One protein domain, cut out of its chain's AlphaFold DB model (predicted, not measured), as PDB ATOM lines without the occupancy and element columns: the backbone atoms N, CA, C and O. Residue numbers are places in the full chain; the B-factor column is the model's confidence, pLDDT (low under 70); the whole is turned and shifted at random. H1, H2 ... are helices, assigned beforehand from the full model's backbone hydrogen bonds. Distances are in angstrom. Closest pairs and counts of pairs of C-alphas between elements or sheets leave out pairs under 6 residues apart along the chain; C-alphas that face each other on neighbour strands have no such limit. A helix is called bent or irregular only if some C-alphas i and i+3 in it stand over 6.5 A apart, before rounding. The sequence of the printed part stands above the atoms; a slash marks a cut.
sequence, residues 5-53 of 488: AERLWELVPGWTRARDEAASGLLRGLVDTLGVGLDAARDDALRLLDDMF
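This is residues 5 to 53 of the 488 residues of an uncharacterized protein of Sorangium cellulosum So0157-2 (UniProt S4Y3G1). Picture one long helix, H3, with the chain before it folded back over its first part as a small hook: H2 stands steeply at the end where H3 begins, and H1 meets H3 farther along. The remainder of H3 sticks out as a bare arm, residues 40 to 53, of which 40 to 51 belong to H3, and this arm makes much of the length. The printed part has 49 residues with three named helices in the order H1, H2, H3 and no named strand, and its class is all helix. It is only just extended, close to loose, with a radius of gyration of the C-alphas of 14.8 A, and it spans 50 by 16 by 8 A, a rod.

Start from H3, residues 26 to 51, the longest helix. H1, residues 5 to 11, touches it; look at residues 28 to 36 of H3, the part that alone touches H1. The closest C-alphas of the two are those of Ala 5 and Gly 35, 3.9 A apart. Their lines stand at a steep tilt of 69 degrees, only just short of about perpendicular, and they run opposite ways. H2, residues 14 to 21, touches H3 at residues 26 to 28 of H3 alone, with the C-alphas of Asp 20 and Leu 27 the closest, 6.3 A apart. H2 and H3 also run opposite ways, at a steep tilt of 67 degrees. H1 and H2 are apart, but only just, their closest C-alphas being 8.2 A from each other. In the backbones of H1 and H2 every O i to N i+4 pair is within hydrogen-bond range; in H3 it is 19 of 22.

Find C-alpha 26 at (-48.806, 42.801, 15.464); from there H3 runs 37.7 A to C-alpha 51 at (-12.629, 51.807, 20.860), mostly along increasing x. Then go back to C-alpha 5 at (-35.524, 40.208, 14.514), where H1 begins; it is 10.1 A long from first to last C-alpha. H2 begins at C-alpha 14 and measures 10.7 A from first to last C-alpha. None of the three helices is bent or irregular.

The two C-alphas farthest apart are those of Ala 22 and Phe 53, at 50.0 A. Without the stretch that stands free, the body has 35 residues and spans 27 by 17 by 8 A, with a radius of gyration of 9.4 A. The links H1 to H2, of 2 residues, and H2 to H3, of 4 residues, are tight. The printed part has no cut from residue 5 to residue 53. The mean pLDDT of the printed part of this model is 92.6, and no printed residue is under 70.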
ATOM      1  N   ALA A   5     -34.097  40.440  14.698       93.31
ATOM      2  CA  ALA A   5     -35.524  40.208  14.514       93.31
ATOM      3  C   ALA A   5     -35.832  38.740  14.178       93.31
ATOM      4  O   ALA A   5     -36.674  38.114  14.814       93.31
ATOM      5  N   GLU A   6     -35.087  38.153  13.238       93.56
ATOM      6  CA  GLU A   6     -35.260  36.751  12.844       93.56
ATOM      7  C   GLU A   6     -34.898  35.798  13.982       93.56
ATOM      8  O   GLU A   6     -35.655  34.877  14.275       93.56
ATOM      9  N   ARG A   7     -33.776  36.052  14.671       93.94
ATOM     10  CA  ARG A   7     -33.347  35.242  15.823       93.94
ATOM     11  C   ARG A   7     -34.378  35.289  16.955       93.94
ATOM     12  O   ARG A   7     -34.665  34.265  17.560       93.94
ATOM     13  N   LEU A   8     -34.935  36.467  17.239       93.81
ATOM     14  CA  LEU A   8     -35.977  36.652  18.252       93.81
ATOM     15  C   LEU A   8     -37.278  35.962  17.841       93.81
ATOM     16  O   LEU A   8     -37.896  35.300  18.667       93.81
ATOM     17  N   TRP A   9     -37.670  36.062  16.569       94.88
ATOM     18  CA  TRP A   9     -38.863  35.391  16.057       94.88
ATOM     19  C   TRP A   9     -38.749  33.864  16.117       94.88
ATOM     20  O   TRP A   9     -39.720  33.188  16.446       94.88
ATOM     21  N   GLU A  10     -37.561  33.310  15.864       94.62
ATOM     22  CA  GLU A  10     -37.291  31.872  15.999       94.62
ATOM     23  C   GLU A  10     -37.449  31.366  17.442       94.62
ATOM     24  O   GLU A  10     -37.840  30.214  17.641       94.62
ATOM     25  N   LEU A  11     -37.215  32.226  18.441       94.94
ATOM     26  CA  LEU A  11     -37.428  31.912  19.858       94.94
ATOM     27  C   LEU A  11     -38.909  31.962  20.269       94.94
ATOM     28  O   LEU A  11     -39.267  31.420  21.315       94.94
ATOM     29  N   VAL A  12     -39.783  32.581  19.466       93.75
ATOM     30  CA  VAL A  12     -41.225  32.608  19.743       93.75
ATOM     31  C   VAL A  12     -41.814  31.208  19.509       93.75
ATOM     32  O   VAL A  12     -41.631  30.630  18.424       93.75
ATOM     33  N   PRO A  13     -42.567  30.645  20.477       96.69
ATOM     34  CA  PRO A  13     -43.188  29.335  20.326       96.69
ATOM     35  C   PRO A  13     -44.033  29.237  19.052       96.69
ATOM     36  O   PRO A  13     -44.788  30.149  18.714       96.69
ATOM     37  N   GLY A  14     -43.943  28.102  18.350       94.56
ATOM     38  CA  GLY A  14     -44.610  27.919  17.054       94.56
ATOM     39  C   GLY A  14     -46.128  28.130  17.099       94.56
ATOM     40  O   GLY A  14     -46.689  28.727  16.186       94.56
ATOM     41  N   TRP A  15     -46.784  27.726  18.194       95.19
ATOM     42  CA  TRP A  15     -48.225  27.937  18.386       95.19
ATOM     43  C   TRP A  15     -48.595  29.425  18.511       95.19
ATOM     44  O   TRP A  15     -49.659  29.835  18.052       95.19
ATOM     45  N   THR A  16     -47.721  30.248  19.096       93.69
ATOM     46  CA  THR A  16     -47.920  31.698  19.226       93.69
ATOM     47  C   THR A  16     -47.718  32.392  17.882       93.69
ATOM     48  O   THR A  16     -48.498  33.276  17.537       93.69
ATOM     49  N   ARG A  17     -46.734  31.943  17.090       94.94
ATOM     50  CA  ARG A  17     -46.497  32.445  15.726       94.94
ATOM     51  C   ARG A  17     -47.695  32.197  14.809       94.94
ATOM     52  O   ARG A  17     -48.171  33.133  14.178       94.94
ATOM     53  N   ALA A  18     -48.235  30.977  14.814       93.44
ATOM     54  CA  ALA A  18     -49.424  30.631  14.029       93.44
ATOM     55  C   ALA A  18     -50.659  31.462  14.432       93.44
ATOM     56  O   ALA A  18     -51.469  31.838  13.588       93.44
ATOM     57  N   ARG A  19     -50.800  31.778  15.728       94.12
ATOM     58  CA  ARG A  19     -51.903  32.607  16.234       94.12
ATOM     59  C   ARG A  19     -51.779  34.078  15.826       94.12
ATOM     60  O   ARG A  19     -52.799  34.704  15.566       94.12
ATOM     61  N   ASP A  20     -50.565  34.622  15.789       94.62
ATOM     62  CA  ASP A  20     -50.317  36.003  15.352       94.62
ATOM     63  C   ASP A  20     -50.574  36.184  13.849       94.62
ATOM     64  O   ASP A  20     -51.210  37.159  13.448       94.62
ATOM     65  N   GLU A  21     -50.155  35.203  13.043       92.56
ATOM     66  CA  GLU A  21     -50.367  35.168  11.590       92.56
ATOM     67  C   GLU A  21     -51.856  35.077  11.225       92.56
ATOM     68  O   GLU A  21     -52.315  35.762  10.315       92.56
ATOM     69  N   ALA A  22     -52.636  34.303  11.987       91.50
ATOM     70  CA  ALA A  22     -54.090  34.231  11.833       91.50
ATOM     71  C   ALA A  22     -54.838  35.480  12.343       91.50
ATOM     72  O   ALA A  22     -56.030  35.627  12.072       91.50
ATOM     73  N   ALA A  23     -54.176  36.347  13.114       90.62
ATOM     74  CA  ALA A  23     -54.772  37.546  13.686       90.62
ATOM     75  C   ALA A  23     -54.405  38.800  12.878       90.62
ATOM     76  O   ALA A  23     -55.121  39.174  11.957       90.62
ATOM     77  N   SER A  24     -53.328  39.490  13.252       87.81
ATOM     78  CA  SER A  24     -52.981  40.814  12.705       87.81
ATOM     79  C   SER A  24     -51.490  41.005  12.424       87.81
ATOM     80  O   SER A  24     -51.113  42.043  11.889       87.81
ATOM     81  N   GLY A  25     -50.631  40.045  12.791       90.50
ATOM     82  CA  GLY A  25     -49.177  40.177  12.650       90.50
ATOM     83  C   GLY A  25     -48.534  41.223  13.573       90.50
ATOM     84  O   GLY A  25     -47.374  41.590  13.383       90.50
ATOM     85  N   LEU A  26     -49.276  41.751  14.555       94.44
ATOM     86  CA  LEU A  26     -48.806  42.801  15.464       94.44
ATOM     87  C   LEU A  26     -47.625  42.333  16.319       94.44
ATOM     88  O   LEU A  26     -46.704  43.116  16.563       94.44
ATOM     89  N   LEU A  27     -47.617  41.066  16.751       93.12
ATOM     90  CA  LEU A  27     -46.494  40.522  17.513       93.12
ATOM     91  C   LEU A  27     -45.248  40.421  16.632       93.12
ATOM     92  O   LEU A  27     -44.166  40.790  17.087       93.12
ATOM     93  N   ARG A  28     -45.386  39.980  15.375       93.19
ATOM     94  CA  ARG A  28     -44.274  39.986  14.420       93.19
ATOM     95  C   ARG A  28     -43.718  41.395  14.211       93.19
ATOM     96  O   ARG A  28     -42.513  41.580  14.343       93.19
ATOM     97  N   GLY A  29     -44.582  42.388  13.988       93.50
ATOM     98  CA  GLY A  29     -44.168  43.788  13.836       93.50
ATOM     99  C   GLY A  29     -43.462  44.352  15.078       93.50
ATOM    100  O   GLY A  29     -42.465  45.070  14.962       93.50
ATOM    101  N   LEU A  30     -43.918  43.979  16.280       94.12
ATOM    102  CA  LEU A  30     -43.245  44.322  17.534       94.12
ATOM    103  C   LEU A  30     -41.857  43.669  17.628       94.12
ATOM    104  O   LEU A  30     -40.888  44.347  17.966       94.12
ATOM    105  N   VAL A  31     -41.747  42.374  17.316       94.88
ATOM    106  CA  VAL A  31     -40.473  41.635  17.335       94.88
ATOM    107  C   VAL A  31     -39.488  42.200  16.314       94.88
ATOM    108  O   VAL A  31     -38.311  42.357  16.636       94.88
ATOM    109  N   ASP A  32     -39.958  42.568  15.123       94.12
ATOM    110  CA  ASP A  32     -39.125  43.204  14.105       94.12
ATOM    111  C   ASP A  32     -38.601  44.568  14.600       94.12
ATOM    112  O   ASP A  32     -37.405  44.845  14.495       94.12
ATOM    113  N   THR A  33     -39.453  45.373  15.246       95.50
ATOM    114  CA  THR A  33     -39.061  46.668  15.837       95.50
ATOM    115  C   THR A  33     -38.035  46.499  16.964       95.50
ATOM    116  O   THR A  33     -37.030  47.211  17.009       95.50
ATOM    117  N   LEU A  34     -38.244  45.529  17.860       94.81
ATOM    118  CA  LEU A  34     -37.290  45.196  18.925       94.81
ATOM    119  C   LEU A  34     -35.959  44.683  18.359       94.81
ATOM    120  O   LEU A  34     -34.898  44.986  18.905       94.81
ATOM    121  N   GLY A  35     -36.006  43.943  17.250       94.88
ATOM    122  CA  GLY A  35     -34.826  43.457  16.545       94.88
ATOM    123  C   GLY A  35     -33.908  44.585  16.078       94.88
ATOM    124  O   GLY A  35     -32.703  44.498  16.298       94.88
ATOM    125  N   VAL A  36     -34.460  45.668  15.521       93.94
ATOM    126  CA  VAL A  36     -33.675  46.849  15.106       93.94
ATOM    127  C   VAL A  36     -32.908  47.447  16.288       93.94
ATOM    128  O   VAL A  36     -31.709  47.700  16.184       93.94
ATOM    129  N   GLY A  37     -33.578  47.630  17.430       94.06
ATOM    130  CA  GLY A  37     -32.939  48.154  18.639       94.06
ATOM    131  C   GLY A  37     -31.856  47.223  19.192       94.06
ATOM    132  O   GLY A  37     -30.810  47.690  19.640       94.06
ATOM    133  N   LEU A  38     -32.077  45.906  19.131       94.88
ATOM    134  CA  LEU A  38     -31.111  44.922  19.617       94.88
ATOM    135  C   LEU A  38     -29.865  44.833  18.730       94.88
ATOM    136  O   LEU A  38     -28.763  44.715  19.263       94.88
ATOM    137  N   ASP A  39     -30.016  44.887  17.405       94.31
ATOM    138  CA  ASP A  39     -28.861  44.935  16.505       94.31
ATOM    139  C   ASP A  39     -28.080  46.250  16.697       94.31
ATOM    140  O   ASP A  39     -26.863  46.195  16.834       94.31
ATOM    141  N   ALA A  40     -28.749  47.400  16.868       93.69
ATOM    142  CA  ALA A  40     -28.069  48.666  17.172       93.69
ATOM    143  C   ALA A  40     -27.279  48.618  18.496       93.69
ATOM    144  O   ALA A  40     -26.104  48.978  18.535       93.69
ATOM    145  N   ALA A  41     -27.892  48.117  19.575       93.06
ATOM    146  CA  ALA A  41     -27.224  47.978  20.871       93.06
ATOM    147  C   ALA A  41     -26.034  47.008  20.807       93.06
ATOM    148  O   ALA A  41     -25.007  47.213  21.457       93.06
ATOM    149  N   ARG A  42     -26.165  45.939  20.018       90.81
ATOM    150  CA  ARG A  42     -25.082  44.992  19.778       90.81
ATOM    151  C   ARG A  42     -23.934  45.637  19.009       90.81
ATOM    152  O   ARG A  42     -22.786  45.431  19.390       90.81
ATOM    153  N   ASP A  43     -24.233  46.363  17.940       90.44
ATOM    154  CA  ASP A  43     -23.221  47.019  17.117       90.44
ATOM    155  C   ASP A  43     -22.458  48.066  17.932       90.44
ATOM    156  O   ASP A  43     -21.231  48.102  17.876       90.44
ATOM    157  N   ASP A  44     -23.145  48.825  18.791       91.00
ATOM    158  CA  ASP A  44     -22.492  49.721  19.749       91.00
ATOM    159  C   ASP A  44     -21.600  48.966  20.745       91.00
ATOM    160  O   ASP A  44     -20.472  49.383  21.006       91.00
ATOM    161  N   ALA A  45     -22.055  47.824  21.273       90.81
ATOM    162  CA  ALA A  45     -21.245  47.002  22.170       90.81
ATOM    163  C   ALA A  45     -19.996  46.428  21.479       90.81
ATOM    164  O   ALA A  45     -18.938  46.325  22.099       90.81
ATOM    165  N   LEU A  46     -20.094  46.068  20.197       88.50
ATOM    166  CA  LEU A  46     -18.947  45.634  19.400       88.50
ATOM    167  C   LEU A  46     -18.009  46.804  19.090       88.50
ATOM    168  O   LEU A  46     -16.797  46.642  19.187       88.50
ATOM    169  N   ARG A  47     -18.549  47.995  18.813       88.50
ATOM    170  CA  ARG A  47     -17.762  49.215  18.599       88.50
ATOM    171  C   ARG A  47     -16.933  49.592  19.828       88.50
ATOM    172  O   ARG A  47     -15.810  50.058  19.675       88.50
ATOM    173  N   LEU A  48     -17.421  49.313  21.040       89.94
ATOM    174  CA  LEU A  48     -16.627  49.496  22.262       89.94
ATOM    175  C   LEU A  48     -15.335  48.664  22.269       89.94
ATOM    176  O   LEU A  48     -14.348  49.112  22.846       89.94
ATOM    177  N   LEU A  49     -15.310  47.483  21.635       88.50
ATOM    178  CA  LEU A  49     -14.083  46.684  21.505       88.50
ATOM    179  C   LEU A  49     -13.080  47.359  20.567       88.50
ATOM    180  O   LEU A  49     -11.889  47.381  20.874       88.50
ATOM    181  N   ASP A  50     -13.549  47.940  19.463       88.12
ATOM    182  CA  ASP A  50     -12.697  48.725  18.565       88.12
ATOM    183  C   ASP A  50     -12.166  49.983  19.261       88.12
ATOM    184  O   ASP A  50     -10.989  50.322  19.136       88.12
ATOM    185  N   ASP A  51     -12.995  50.622  20.087       92.19
ATOM    186  CA  ASP A  51     -12.629  51.807  20.860       92.19
ATOM    187  C   ASP A  51     -11.518  51.553  21.900       92.19
ATOM    188  O   ASP A  51     -10.859  52.496  22.342       92.19
ATOM    189  N   MET A  52     -11.229  50.287  22.237       84.25
ATOM    190  CA  MET A  52     -10.094  49.924  23.095       84.25
ATOM    191  C   MET A  52      -8.731  50.023  22.392       84.25
ATOM    192  O   MET A  52      -7.701  50.103  23.069       84.25
ATOM    193  N   PHE A  53      -8.686  50.004  21.056       83.25
ATOM    194  CA  PHE A  53      -7.439  50.016  20.295       83.25
ATOM    195  C   PHE A  53      -7.295  51.312  19.507       83.25
ATOM    196  O   PHE A  53      -8.109  51.636  18.653       83.25
TER     197      PHE A  53